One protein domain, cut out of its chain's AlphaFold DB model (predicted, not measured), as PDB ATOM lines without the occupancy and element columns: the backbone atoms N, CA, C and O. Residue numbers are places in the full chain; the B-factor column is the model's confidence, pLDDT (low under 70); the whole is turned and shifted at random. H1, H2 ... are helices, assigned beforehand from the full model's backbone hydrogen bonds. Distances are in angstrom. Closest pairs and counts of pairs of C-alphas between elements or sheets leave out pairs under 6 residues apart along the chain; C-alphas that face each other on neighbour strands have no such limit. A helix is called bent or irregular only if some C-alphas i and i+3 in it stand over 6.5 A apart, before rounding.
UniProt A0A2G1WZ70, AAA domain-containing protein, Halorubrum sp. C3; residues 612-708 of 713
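Overview. This is residues 612 to 708 of the 713 residues of the protein "AAA domain-containing protein" of Halorubrum sp. C3 (UniProt A0A2G1WZ70). Helices H2, H3 and H5 stand side by side in a row, with H3 in the middle, and H1 and H4 lie over one side of that row, H1 by H2 and H4 by H3 and H5, with the end of H1 packed on H4. Together they make a five-helix bundle that runs up and down, each helix running against the one before it in the chain. The printed part has 97 residues with five named helices, in the order H1, H2, H3, H4, H5, and no named strand; its class is all helix. It is compact, with a radius of gyration of the C-alphas of 12.5 A, and rounded, spanning 35 by 25 by 22 A.

Arrangement. The bundle begins with H1, residues 614 to 627, and H2, residues 635 to 645. These two touch and form a helical hairpin, at a steep tilt of 41 degrees, opposite ways; their closest C-alphas are those of Gly 616 and Leu 645, 6.7 A apart. H2 forms a second helical hairpin with H3, residues 653 to 664. They touch at a shallow tilt of 20 degrees, and their closest C-alphas, those of Val 641 and Pro 655, are 5.2 A apart. H3 and H4, residues 669 to 679, are close but not clearly touching, with the C-alphas of Leu 664 and Gln 672 closest at 5.6 A. H1 touches H4 with residues 623 to 627 alone; the C-alphas of Gln 626 and Ala 678 are closest, at 6.0 A, and the two helices run opposite ways at a shallow tilt of 21 degrees. H5, residues 690 to 701, touches H3 and runs the same way at a shallow tilt of 34.7 degrees, only just short of steep; their closest C-alphas, those of Thr 653 and Ile 693, are 6.7 A apart. H4 and H5 are near each other, while H1 and H5 are apart. Each O i to N i+4 pair is within hydrogen-bond range in H1, H4 and H5, against 6 of 7 in H2 and 4 of 8 in H3.

Along the chain. H1 begins at C-alpha 614, (21.937, 34.865, 30.037), and is 20.4 A long. H2 measures 15.1 A. H3 measures 15.7 A and begins at C-alpha 653, (32.012, 31.128, 15.129); it is irregular, but only just: C-alphas 658 and 661 are 6.9 A apart. H4 measures 15.6 A. H5 measures 15.4 A and ends at C-alpha 701, (43.100, 20.756, 9.607).

Size, cuts and confidence. The C-alphas farthest apart, those of Glu 648 and Pro 668, are 36.0 A apart. The printed part has no cut. The link from H3 to H4 is tight, the other three are short, and none is long. The mean pLDDT of the printed part is 91.6, and residue 648 alone is under 70.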
ATOM      1  N   LEU A 612      28.111  39.632  29.688       89.38
ATOM      2  CA  LEU A 612      27.602  38.457  28.982       89.38
ATOM      3  C   LEU A 612      26.108  38.279  29.291       89.38
ATOM      4  O   LEU A 612      25.722  38.327  30.454       89.38
ATOM      5  N   SER A 613      25.270  38.082  28.272       90.25
ATOM      6  CA  SER A 613      23.835  37.822  28.461       90.25
ATOM      7  C   SER A 613      23.571  36.422  29.022       90.25
ATOM      8  O   SER A 613      24.405  35.530  28.855       90.25
ATOM      9  N   ASP A 614      22.384  36.197  29.594       89.31
ATOM     10  CA  ASP A 614      21.937  34.865  30.037       89.31
ATOM     11  C   ASP A 614      22.021  33.822  28.902       89.31
ATOM     12  O   ASP A 614      22.554  32.729  29.090       89.31
ATOM     13  N   GLU A 615      21.609  34.192  27.681       90.31
ATOM     14  CA  GLU A 615      21.768  33.345  26.485       90.31
ATOM     15  C   GLU A 615      23.250  33.025  26.207       90.31
ATOM     16  O   GLU A 615      23.597  31.903  25.839       90.31
ATOM     17  N   GLY A 616      24.149  33.991  26.414       91.75
ATOM     18  CA  GLY A 616      25.590  33.793  26.269       91.75
ATOM     19  C   GLY A 616      26.169  32.831  27.309       91.75
ATOM     20  O   GLY A 616      27.044  32.032  26.969       91.75
ATOM     21  N   VAL A 617      25.672  32.870  28.550       93.44
ATOM     22  CA  VAL A 617      26.056  31.941  29.628       93.44
ATOM     23  C   VAL A 617      25.640  30.511  29.275       93.44
ATOM     24  O   VAL A 617      26.473  29.601  29.342       93.44
ATOM     25  N   GLU A 618      24.391  30.313  28.841       93.31
ATOM     26  CA  GLU A 618      23.872  29.004  28.417       93.31
ATOM     27  C   GLU A 618      24.677  28.436  27.237       93.31
ATOM     28  O   GLU A 618      25.138  27.289  27.277       93.31
ATOM     29  N   GLN A 619      24.923  29.262  26.218       94.31
ATOM     30  CA  GLN A 619      25.696  28.882  25.035       94.31
ATOM     31  C   GLN A 619      27.143  28.526  25.388       94.31
ATOM     32  O   GLN A 619      27.667  27.531  24.889       94.31
ATOM     33  N   LEU A 620      27.789  29.276  26.286       94.81
ATOM     34  CA  LEU A 620      29.146  28.977  26.750       94.81
ATOM     35  C   LEU A 620      29.207  27.645  27.515       94.81
ATOM     36  O   LEU A 620      30.130  26.852  27.297       94.81
ATOM     37  N   GLN A 621      28.226  27.386  28.386       95.25
ATOM     38  CA  GLN A 621      28.127  26.142  29.150       95.25
ATOM     39  C   GLN A 621      27.992  24.931  28.218       95.25
ATOM     40  O   GLN A 621      28.742  23.954  28.346       95.25
ATOM     41  N   GLN A 622      27.051  24.999  27.275       94.12
ATOM     42  CA  GLN A 622      26.791  23.922  26.323       94.12
ATOM     43  C   GLN A 622      27.989  23.706  25.395       94.12
ATOM     44  O   GLN A 622      28.439  22.573  25.225       94.12
ATOM     45  N   TYR A 623      28.567  24.793  24.880       94.88
ATOM     46  CA  TYR A 623      29.754  24.771  24.032       94.88
ATOM     47  C   TYR A 623      30.940  24.071  24.704       94.88
ATOM     48  O   TYR A 623      31.561  23.182  24.116       94.88
ATOM     49  N   TRP A 624      31.252  24.437  25.952       95.31
ATOM     50  CA  TRP A 624      32.366  23.826  26.674       95.31
ATOM     51  C   TRP A 624      32.096  22.347  26.969       95.31
ATOM     52  O   TRP A 624      32.966  21.508  26.731       95.31
ATOM     53  N   SER A 625      30.879  22.013  27.407       93.75
ATOM     54  CA  SER A 625      30.480  20.635  27.719       93.75
ATOM     55  C   SER A 625      30.614  19.704  26.511       93.75
ATOM     56  O   SER A 625      31.154  18.609  26.657       93.75
ATOM     57  N   GLN A 626      30.222  20.160  25.316       91.62
ATOM     58  CA  GLN A 626      30.338  19.384  24.072       91.62
ATOM     59  C   GLN A 626      31.791  19.074  23.689       91.62
ATOM     60  O   GLN A 626      32.089  18.023  23.123       91.62
ATOM     61  N   LEU A 627      32.726  19.970  24.010       92.00
ATOM     62  CA  LEU A 627      34.133  19.806  23.650       92.00
ATOM     63  C   LEU A 627      34.899  18.878  24.598       92.00
ATOM     64  O   LEU A 627      35.782  18.147  24.134       92.00
ATOM     65  N   GLN A 628      34.577  18.871  25.898       91.50
ATOM     66  CA  GLN A 628      35.376  18.161  26.908       91.50
ATOM     67  C   GLN A 628      35.623  16.668  26.621       91.50
ATOM     68  O   GLN A 628      36.761  16.228  26.836       91.50
ATOM     69  N   PRO A 629      34.653  15.873  26.118       91.81
ATOM     70  CA  PRO A 629      34.883  14.462  25.798       91.81
ATOM     71  C   PRO A 629      35.918  14.235  24.687       91.81
ATOM     72  O   PRO A 629      36.541  13.172  24.625       91.81
ATOM     73  N   HIS A 630      36.099  15.219  23.802       91.25
ATOM     74  CA  HIS A 630      36.956  15.113  22.620       91.25
ATOM     75  C   HIS A 630      38.304  15.814  22.806       91.25
ATOM     76  O   HIS A 630      39.335  15.318  22.343       91.25
ATOM     77  N   ARG A 631      38.317  16.944  23.517       90.62
ATOM     78  CA  ARG A 631      39.514  17.685  23.911       90.62
ATOM     79  C   ARG A 631      39.233  18.366  25.243       90.62
ATOM     80  O   ARG A 631      38.476  19.323  25.297       90.62
ATOM     81  N   ALA A 632      39.907  17.918  26.300       91.00
ATOM     82  CA  ALA A 632      39.869  18.612  27.580       91.00
ATOM     83  C   ALA A 632      40.481  20.015  27.423       91.00
ATOM     84  O   ALA A 632      41.687  20.156  27.192       91.00
ATOM     85  N   LEU A 633      39.645  21.041  27.530       91.38
ATOM     86  CA  LEU A 633      40.025  22.448  27.521       91.38
ATOM     87  C   LEU A 633      39.883  23.010  28.931       91.38
ATOM     88  O   LEU A 633      38.878  22.786  29.610       91.38
ATOM     89  N   GLY A 634      40.920  23.711  29.380       92.81
ATOM     90  CA  GLY A 634      40.908  24.391  30.662       92.81
ATOM     91  C   GLY A 634      40.219  25.762  30.611       92.81
ATOM     92  O   GLY A 634      40.024  26.320  29.524       92.81
ATOM     93  N   PRO A 635      39.908  26.331  31.789       94.25
ATOM     94  CA  PRO A 635      39.160  27.579  31.924       94.25
ATOM     95  C   PRO A 635      39.745  28.752  31.121       94.25
ATOM     96  O   PRO A 635      38.993  29.469  30.477       94.25
ATOM     97  N   ALA A 636      41.071  28.911  31.043       93.31
ATOM     98  CA  ALA A 636      41.684  30.051  30.346       93.31
ATOM     99  C   ALA A 636      41.462  30.053  28.817       93.31
ATOM    100  O   ALA A 636      41.524  31.101  28.174       93.31
ATOM    101  N   VAL A 637      41.218  28.890  28.195       93.12
ATOM    102  CA  VAL A 637      40.831  28.836  26.771       93.12
ATOM    103  C   VAL A 637      39.391  29.322  26.614       93.12
ATOM    104  O   VAL A 637      39.093  30.092  25.703       93.12
ATOM    105  N   ILE A 638      38.518  28.903  27.528       95.50
ATOM    106  CA  ILE A 638      37.093  29.240  27.530       95.50
ATOM    107  C   ILE A 638      36.856  30.694  27.919       95.50
ATOM    108  O   ILE A 638      35.987  31.332  27.343       95.50
ATOM    109  N   GLU A 639      37.687  31.266  28.782       95.25
ATOM    110  CA  GLU A 639      37.685  32.696  29.078       95.25
ATOM    111  C   GLU A 639      37.830  33.533  27.797       95.25
ATOM    112  O   GLU A 639      37.075  34.478  27.579       95.25
ATOM    113  N   LYS A 640      38.747  33.164  26.890       94.50
ATOM    114  CA  LYS A 640      38.914  33.861  25.598       94.50
ATOM    115  C   LYS A 640      37.665  33.756  24.722       94.50
ATOM    116  O   LYS A 640      37.334  34.705  24.007       94.50
ATOM    117  N   VAL A 641      36.971  32.617  24.782       94.06
ATOM    118  CA  VAL A 641      35.673  32.427  24.122       94.06
ATOM    119  C   VAL A 641      34.640  33.365  24.749       94.06
ATOM    120  O   VAL A 641      34.084  34.191  24.032       94.06
ATOM    121  N   ALA A 642      34.471  33.329  26.073       93.62
ATOM    122  CA  ALA A 642      33.529  34.157  26.829       93.62
ATOM    123  C   ALA A 642      33.735  35.661  26.589       93.62
ATOM    124  O   ALA A 642      32.784  36.388  26.309       93.62
ATOM    125  N   ARG A 643      34.989  36.130  26.597       92.56
ATOM    126  CA  ARG A 643      35.333  37.531  26.302       92.56
ATOM    127  C   ARG A 643      34.952  37.950  24.884       92.56
ATOM    128  O   ARG A 643      34.624  39.109  24.666       92.56
ATOM    129  N   THR A 644      34.968  37.023  23.926       90.12
ATOM    130  CA  THR A 644      34.529  37.304  22.547       90.12
ATOM    131  C   THR A 644      33.004  37.388  22.434       90.12
ATOM    132  O   THR A 644      32.509  38.023  21.509       90.12
ATOM    133  N   LEU A 645      32.273  36.767  23.365       90.00
ATOM    134  CA  LEU A 645      30.812  36.825  23.448       90.00
ATOM    135  C   LEU A 645      30.297  38.060  24.207       90.00
ATOM    136  O   LEU A 645      29.103  38.333  24.177       90.00
ATOM    137  N   CYS A 646      31.171  38.809  24.886       88.19
ATOM    138  CA  CYS A 646      30.786  40.049  25.559       88.19
ATOM    139  C   CYS A 646      30.412  41.131  24.526       88.19
ATOM    140  O   CYS A 646      31.206  41.429  23.630       88.19
ATOM    141  N   GLY A 647      29.244  41.765  24.673       79.25
ATOM    142  CA  GLY A 647      28.755  42.814  23.762       79.25
ATOM    143  C   GLY A 647      27.498  42.425  22.972       79.25
ATOM    144  O   GLY A 647      26.548  41.896  23.539       79.25
ATOM    145  N   GLU A 648      27.445  42.747  21.671       59.97
ATOM    146  CA  GLU A 648      26.241  42.557  20.840       59.97
ATOM    147  C   GLU A 648      26.199  41.175  20.153       59.97
ATOM    148  O   GLU A 648      26.799  40.974  19.096       59.97
ATOM    149  N   GLY A 649      25.402  40.262  20.722       73.19
ATOM    150  CA  GLY A 649      24.984  38.992  20.113       73.19
ATOM    151  C   GLY A 649      25.884  37.790  20.422       73.19
ATOM    152  O   GLY A 649      27.104  37.900  20.495       73.19
ATOM    153  N   VAL A 650      25.269  36.612  20.567       86.56
ATOM    154  CA  VAL A 650      25.982  35.354  20.828       86.56
ATOM    155  C   VAL A 650      26.382  34.714  19.491       86.56
ATOM    156  O   VAL A 650      25.536  34.174  18.789       86.56
ATOM    157  N   ASP A 651      27.659  34.813  19.100       92.00
ATOM    158  CA  ASP A 651      28.225  34.141  17.911       92.00
ATOM    159  C   ASP A 651      29.555  33.458  18.276       92.00
ATOM    160  O   ASP A 651      30.609  34.090  18.410       92.00
ATOM    161  N   LEU A 652      29.519  32.131  18.402       94.75
ATOM    162  CA  LEU A 652      30.669  31.298  18.760       94.75
ATOM    163  C   LEU A 652      31.618  31.051  17.572       94.75
ATOM    164  O   LEU A 652      32.696  30.472  17.747       94.75
ATOM    165  N   THR A 653      31.279  31.490  16.355       94.31
ATOM    166  CA  THR A 653      32.012  31.128  15.129       94.31
ATOM    167  C   THR A 653      33.442  31.653  15.154       94.31
ATOM    168  O   THR A 653      34.403  30.924  14.892       94.31
ATOM    169  N   ARG A 654      33.614  32.941  15.470       92.94
ATOM    170  CA  ARG A 654      34.934  33.578  15.543       92.94
ATOM    171  C   ARG A 654      35.811  32.982  16.654       92.94
ATOM    172  O   ARG A 654      36.935  32.591  16.322       92.94
ATOM    173  N   PRO A 655      35.362  32.887  17.923       94.44
ATOM    174  CA  PRO A 655      36.206  32.338  18.980       94.44
ATOM    175  C   PRO A 655      36.537  30.856  18.759       94.44
ATOM    176  O   PRO A 655      37.664  30.450  19.037       94.44
ATOM    177  N   THR A 656      35.633  30.071  18.159       95.88
ATOM    178  CA  THR A 656      35.910  28.670  17.794       95.88
ATOM    179  C   THR A 656      37.084  28.557  16.821       95.88
ATOM    180  O   THR A 656      38.022  27.795  17.069       95.88
ATOM    181  N   LYS A 657      37.080  29.361  15.745       95.56
ATOM    182  CA  LYS A 657      38.171  29.394  14.755       95.56
ATOM    183  C   LYS A 657      39.502  29.835  15.367       95.56
ATOM    184  O   LYS A 657      40.541  29.280  15.029       95.56
ATOM    185  N   MET A 658      39.476  30.828  16.255       93.38
ATOM    186  CA  MET A 658      40.695  31.433  16.807       93.38
ATOM    187  C   MET A 658      41.316  30.636  17.958       93.38
ATOM    188  O   MET A 658      42.540  30.591  18.061       93.38
ATOM    189  N   TYR A 659      40.505  30.028  18.828       93.69
ATOM    190  CA  TYR A 659      40.990  29.502  20.109       93.69
ATOM    191  C   TYR A 659      40.768  28.003  20.308       93.69
ATOM    192  O   TYR A 659      41.500  27.410  21.099       93.69
ATOM    193  N   VAL A 660      39.814  27.383  19.605       93.62
ATOM    194  CA  VAL A 660      39.458  25.967  19.813       93.62
ATOM    195  C   VAL A 660      39.968  25.068  18.696       93.62
ATOM    196  O   VAL A 660      40.649  24.089  18.990       93.62
ATOM    197  N   ILE A 661      39.727  25.400  17.423       94.25
ATOM    198  CA  ILE A 661      40.187  24.567  16.293       94.25
ATOM    199  C   ILE A 661      41.715  24.354  16.306       94.25
ATOM    200  O   ILE A 661      42.133  23.202  16.163       94.25
ATOM    201  N   PRO A 662      42.562  25.373  16.570       91.94
ATOM    202  CA  PRO A 662      44.006  25.166  16.698       91.94
ATOM    203  C   PRO A 662      44.398  24.157  17.787       91.94
ATOM    204  O   PRO A 662      45.379  23.438  17.644       91.94
ATOM    205  N   GLN A 663      43.603  24.028  18.855       89.62
ATOM    206  CA  GLN A 663      43.865  23.057  19.925       89.62
ATOM    207  C   GLN A 663      43.655  21.609  19.469       89.62
ATOM    208  O   GLN A 663      44.083  20.685  20.155       89.62
ATOM    209  N   LEU A 664      42.995  21.373  18.336       91.38
ATOM    210  CA  LEU A 664      42.746  20.027  17.828       91.38
ATOM    211  C   LEU A 664      43.915  19.490  16.987       91.38
ATOM    212  O   LEU A 664      43.992  18.279  16.788       91.38
ATOM    213  N   GLU A 665      44.838  20.340  16.527       87.88
ATOM    214  CA  GLU A 665      45.912  19.992  15.580       87.88
ATOM    215  C   GLU A 665      46.739  18.769  16.020       87.88
ATOM    216  O   GLU A 665      47.005  17.856  15.233       87.88
ATOM    217  N   ASP A 666      47.021  18.670  17.317       80.12
ATOM    218  CA  ASP A 666      47.817  17.583  17.886       80.12
ATOM    219  C   ASP A 666      47.031  16.290  18.144       80.12
ATOM    220  O   ASP A 666      47.601  15.266  18.519       80.12
ATOM    221  N   LEU A 667      45.721  16.256  17.923       86.69
ATOM    222  CA  LEU A 667      44.914  15.066  18.196       86.69
ATOM    223  C   LEU A 667      44.976  14.038  17.052       86.69
ATOM    224  O   LEU A 667      45.373  14.349  15.926       86.69
ATOM    225  N   PRO A 668      44.659  12.756  17.300       90.00
ATOM    226  CA  PRO A 668      44.401  11.805  16.223       90.00
ATOM    227  C   PRO A 668      43.282  12.310  15.306       90.00
ATOM    228  O   PRO A 668      42.305  12.870  15.795       90.00
ATOM    229  N   ARG A 669      43.389  12.055  13.996       91.38
ATOM    230  CA  ARG A 669      42.434  12.536  12.982       91.38
ATOM    231  C   ARG A 669      40.969  12.270  13.351       91.38
ATOM    232  O   ARG A 669      40.166  13.187  13.338       91.38
ATOM    233  N   GLN A 670      40.658  11.052  13.792       90.81
ATOM    234  CA  GLN A 670      39.303  10.693  14.227       90.81
ATOM    235  C   GLN A 670      38.813  11.538  15.413       90.81
ATOM    236  O   GLN A 670      37.639  11.865  15.504       90.81
ATOM    237  N   THR A 671      39.696  11.883  16.352       91.88
ATOM    238  CA  THR A 671      39.342  12.726  17.501       91.88
ATOM    239  C   THR A 671      39.095  14.171  17.066       91.88
ATOM    240  O   THR A 671      38.201  14.806  17.611       91.88
ATOM    241  N   GLN A 672      39.843  14.666  16.074       93.75
ATOM    242  CA  GLN A 672      39.604  15.979  15.464       93.75
ATOM    243  C   GLN A 672      38.235  16.023  14.778       93.75
ATOM    244  O   GLN A 672      37.457  16.934  15.037       93.75
ATOM    245  N   GLU A 673      37.933  15.016  13.953       94.62
ATOM    246  CA  GLU A 673      36.642  14.872  13.266       94.62
ATOM    247  C   GLU A 673      35.491  14.806  14.275       94.62
ATOM    248  O   GLU A 673      34.561  15.598  14.179       94.62
ATOM    249  N   ASN A 674      35.606  13.966  15.309       93.81
ATOM    250  CA  ASN A 674      34.585  13.854  16.353       93.81
ATOM    251  C   ASN A 674      34.372  15.172  17.123       93.81
ATOM    252  O   ASN A 674      33.241  15.487  17.470       93.81
ATOM    253  N   ALA A 675      35.437  15.937  17.398       94.06
ATOM    254  CA  ALA A 675      35.323  17.230  18.075       94.06
ATOM    255  C   ALA A 675      34.571  18.260  17.219       94.06
ATOM    256  O   ALA A 675      33.752  19.012  17.738       94.06
ATOM    257  N   ILE A 676      34.836  18.287  15.908       94.81
ATOM    258  CA  ILE A 676      34.130  19.170  14.973       94.81
ATOM    259  C   ILE A 676      32.680  18.707  14.798       94.81
ATOM    260  O   ILE A 676      31.783  19.539  14.822       94.81
ATOM    261  N   ASP A 677      32.433  17.400  14.683       93.44
ATOM    262  CA  ASP A 677      31.076  16.846  14.619       93.44
ATOM    263  C   ASP A 677      30.249  17.205  15.861       93.44
ATOM    264  O   ASP A 677      29.071  17.522  15.720       93.44
ATOM    265  N   ALA A 678      30.852  17.194  17.056       92.62
ATOM    266  CA  ALA A 678      30.183  17.588  18.298       92.62
ATOM    267  C   ALA A 678      29.829  19.085  18.332       92.62
ATOM    268  O   ALA A 678      28.766  19.458  18.816       92.62
ATOM    269  N   LEU A 679      30.693  19.947  17.782       92.75
ATOM    270  CA  LEU A 679      30.406  21.380  17.641       92.75
ATOM    271  C   LEU A 679      29.293  21.674  16.630       92.75
ATOM    272  O   LEU A 679      28.597  22.673  16.768       92.75
ATOM    273  N   LEU A 680      29.160  20.832  15.605       92.31
ATOM    274  CA  LEU A 680      28.165  20.962  14.538       92.31
ATOM    275  C   LEU A 680      26.927  20.089  14.781       92.31
ATOM    276  O   LEU A 680      26.136  19.882  13.861       92.31
ATOM    277  N   ASP A 681      26.777  19.527  15.982       89.88
ATOM    278  CA  ASP A 681      25.621  18.714  16.331       89.88
ATOM    279  C   ASP A 681      24.363  19.602  16.383       89.88
ATOM    280  O   ASP A 681      24.282  20.498  17.228       89.88
ATOM    281  N   PRO A 682      23.350  19.364  15.527       84.75
ATOM    282  CA  PRO A 682      22.117  20.143  15.550       84.75
ATOM    283  C   PRO A 682      21.353  20.038  16.876       84.75
ATOM    284  O   PRO A 682      20.564  20.926  17.189       84.75
ATOM    285  N   GLU A 683      21.551  18.966  17.654       86.31
ATOM    286  CA  GLU A 683      20.949  18.824  18.988       86.31
ATOM    287  C   GLU A 683      21.634  19.714  20.036       86.31
ATOM    288  O   GLU A 683      21.047  19.985  21.086       86.31
ATOM    289  N   ALA A 684      22.849  20.196  19.755       83.44
ATOM    290  CA  ALA A 684      23.576  21.108  20.626       83.44
ATOM    291  C   ALA A 684      23.117  22.571  20.502       83.44
ATOM    292  O   ALA A 684      23.510  23.365  21.342       83.44
ATOM    293  N   ASP A 685      22.320  22.931  19.486       87.31
ATOM    294  CA  ASP A 685      21.742  24.277  19.285       87.31
ATOM    295  C   ASP A 685      22.732  25.438  19.535       87.31
ATOM    296  O   ASP A 685      22.412  26.460  20.145       87.31
ATOM    297  N   LEU A 686      23.983  25.252  19.104       92.88
ATOM    298  CA  LEU A 686      25.046  26.230  19.299       92.88
ATOM    299  C   LEU A 686      24.916  27.361  18.275       92.88
ATOM    300  O   LEU A 686      24.737  27.109  17.082       92.88
ATOM    301  N   GLN A 687      25.088  28.610  18.712       92.94
ATOM    302  CA  GLN A 687      25.095  29.791  17.839       92.94
ATOM    303  C   GLN A 687      26.399  29.864  17.021       92.94
ATOM    304  O   GLN A 687      27.295  30.678  17.273       92.94
ATOM    305  N   LEU A 688      26.519  28.964  16.045       91.88
ATOM    306  CA  LEU A 688      27.664  28.765  15.162       91.88
ATOM    307  C   LEU A 688      27.226  28.840  13.696       91.88
ATOM    308  O   LEU A 688      26.151  28.393  13.305       91.88
ATOM    309  N   LYS A 689      28.088  29.396  12.842       94.00
ATOM    310  CA  LYS A 689      27.930  29.327  11.385       94.00
ATOM    311  C   LYS A 689      28.668  28.100  10.864       94.00
ATOM    312  O   LYS A 689      29.846  28.192  10.514       94.00
ATOM    313  N   ASP A 690      27.959  26.980  10.769       93.44
ATOM    314  CA  ASP A 690      28.506  25.672  10.383       93.44
ATOM    315  C   ASP A 690      29.385  25.727   9.129       93.44
ATOM    316  O   ASP A 690      30.499  25.209   9.112       93.44
ATOM    317  N   GLU A 691      28.921  26.415   8.082       93.50
ATOM    318  CA  GLU A 691      29.651  26.565   6.818       93.50
ATOM    319  C   GLU A 691      31.025  27.235   7.001       93.50
ATOM    320  O   GLU A 691      32.004  26.835   6.367       93.50
ATOM    321  N   GLU A 692      31.130  28.227   7.890       95.69
ATOM    322  CA  GLU A 692      32.405  28.884   8.183       95.69
ATOM    323  C   GLU A 692      33.339  27.987   9.002       95.69
ATOM    324  O   GLU A 692      34.548  27.999   8.768       95.69
ATOM    325  N   ILE A 693      32.793  27.210   9.943       95.75
ATOM    326  CA  ILE A 693      33.563  26.255  10.749       95.75
ATOM    327  C   ILE A 693      34.104  25.125   9.875       95.75
ATOM    328  O   ILE A 693      35.286  24.794   9.979       95.75
ATOM    329  N   ILE A 694      33.281  24.577   8.979       94.62
ATOM    330  CA  ILE A 694      33.687  23.533   8.031       94.62
ATOM    331  C   ILE A 694      34.770  24.069   7.094       94.62
ATOM    332  O   ILE A 694      35.810  23.436   6.956       94.62
ATOM    333  N   THR A 695      34.564  25.252   6.499       95.88
ATOM    334  CA  THR A 695      35.551  25.861   5.587       95.88
ATOM    335  C   THR A 695      36.890  26.080   6.293       95.88
ATOM    336  O   THR A 695      37.935  25.692   5.783       95.88
ATOM    337  N   PHE A 696      36.870  26.641   7.506       96.56
ATOM    338  CA  PHE A 696      38.097  26.859   8.271       96.56
ATOM    339  C   PHE A 696      38.763  25.542   8.699       96.56
ATOM    340  O   PHE A 696      39.986  25.445   8.690       96.56
ATOM    341  N   SER A 697      37.981  24.521   9.055       95.06
ATOM    342  CA  SER A 697      38.507  23.195   9.408       95.06
ATOM    343  C   SER A 697      39.140  22.488   8.208       95.06
ATOM    344  O   SER A 697      40.140  21.785   8.369       95.06
ATOM    345  N   GLU A 698      38.606  22.701   7.003       95.44
ATOM    346  CA  GLU A 698      39.200  22.212   5.758       95.44
ATOM    347  C   GLU A 698      40.523  22.926   5.477       95.44
ATOM    348  O   GLU A 698      41.529  22.267   5.225       95.44
ATOM    349  N   ASP A 699      40.556  24.252   5.614       95.00
ATOM    350  CA  ASP A 699      41.763  25.045   5.373       95.00
ATOM    351  C   ASP A 699      42.871  24.774   6.409       95.00
ATOM    352  O   ASP A 699      44.047  24.691   6.047       95.00
ATOM    353  N   TYR A 700      42.516  24.633   7.693       95.00
ATOM    354  CA  TYR A 700      43.475  24.526   8.802       95.00
ATOM    355  C   TYR A 700      43.860  23.074   9.129       95.00
ATOM    356  O   TYR A 700      45.040  22.762   9.271       95.00
ATOM    357  N   LEU A 701      42.881  22.165   9.233       93.56
ATOM    358  CA  LEU A 701      43.100  20.756   9.607       93.56
ATOM    359  C   LEU A 701      42.992  19.795   8.414       93.56
ATOM    360  O   LEU A 701      43.260  18.599   8.554       93.56
ATOM    361  N   GLY A 702      42.564  20.268   7.241       94.19
ATOM    362  CA  GLY A 702      42.260  19.404   6.103       94.19
ATOM    363  C   GLY A 702      40.995  18.565   6.294       94.19
ATOM    364  O   GLY A 702      40.902  17.515   5.661       94.19
ATOM    365  N   ILE A 703      40.087  18.934   7.208       94.19
ATOM    366  CA  ILE A 703      38.829  18.216   7.498       94.19
ATOM    367  C   ILE A 703      37.695  18.842   6.694       94.19
ATOM    368  O   ILE A 703      37.307  19.974   6.959       94.19
ATOM    369  N   ASN A 704      37.161  18.108   5.719       92.00
ATOM    370  CA  ASN A 704      36.075  18.592   4.862       92.00
ATOM    371  C   ASN A 704      34.718  18.005   5.292       92.00
ATOM    372  O   ASN A 704      34.652  17.056   6.070       92.00
ATOM    373  N   ARG A 705      33.613  18.515   4.728       90.06
ATOM    374  CA  ARG A 705      32.243  18.031   5.018       90.06
ATOM    375  C   ARG A 705      32.069  16.515   4.855       90.06
ATOM    376  O   ARG A 705      31.298  15.902   5.579       90.06
ATOM    377  N   GLY A 706      32.757  15.901   3.895       87.81
ATOM    378  CA  GLY A 706      32.674  14.460   3.652       87.81
ATOM    379  C   GLY A 706      33.281  13.604   4.766       87.81
ATOM    380  O   GLY A 706      32.959  12.420   4.844       87.81
ATOM    381  N   ASP A 707      34.109  14.193   5.625       88.06
ATOM    382  CA  ASP A 707      34.741  13.512   6.758       88.06
ATOM    383  C   ASP A 707      33.853  13.538   8.019       88.06
ATOM    384  O   ASP A 707      34.068  12.757   8.940       88.06
ATOM    385  N   LEU A 708      32.841  14.412   8.048       89.00
ATOM    386  CA  LEU A 708      32.003  14.710   9.210       89.00
ATOM    387  C   LEU A 708      30.663  13.964   9.130       89.00
ATOM    388  O   LEU A 708      29.978  14.004   8.104       89.00
TER     389      LEU A 708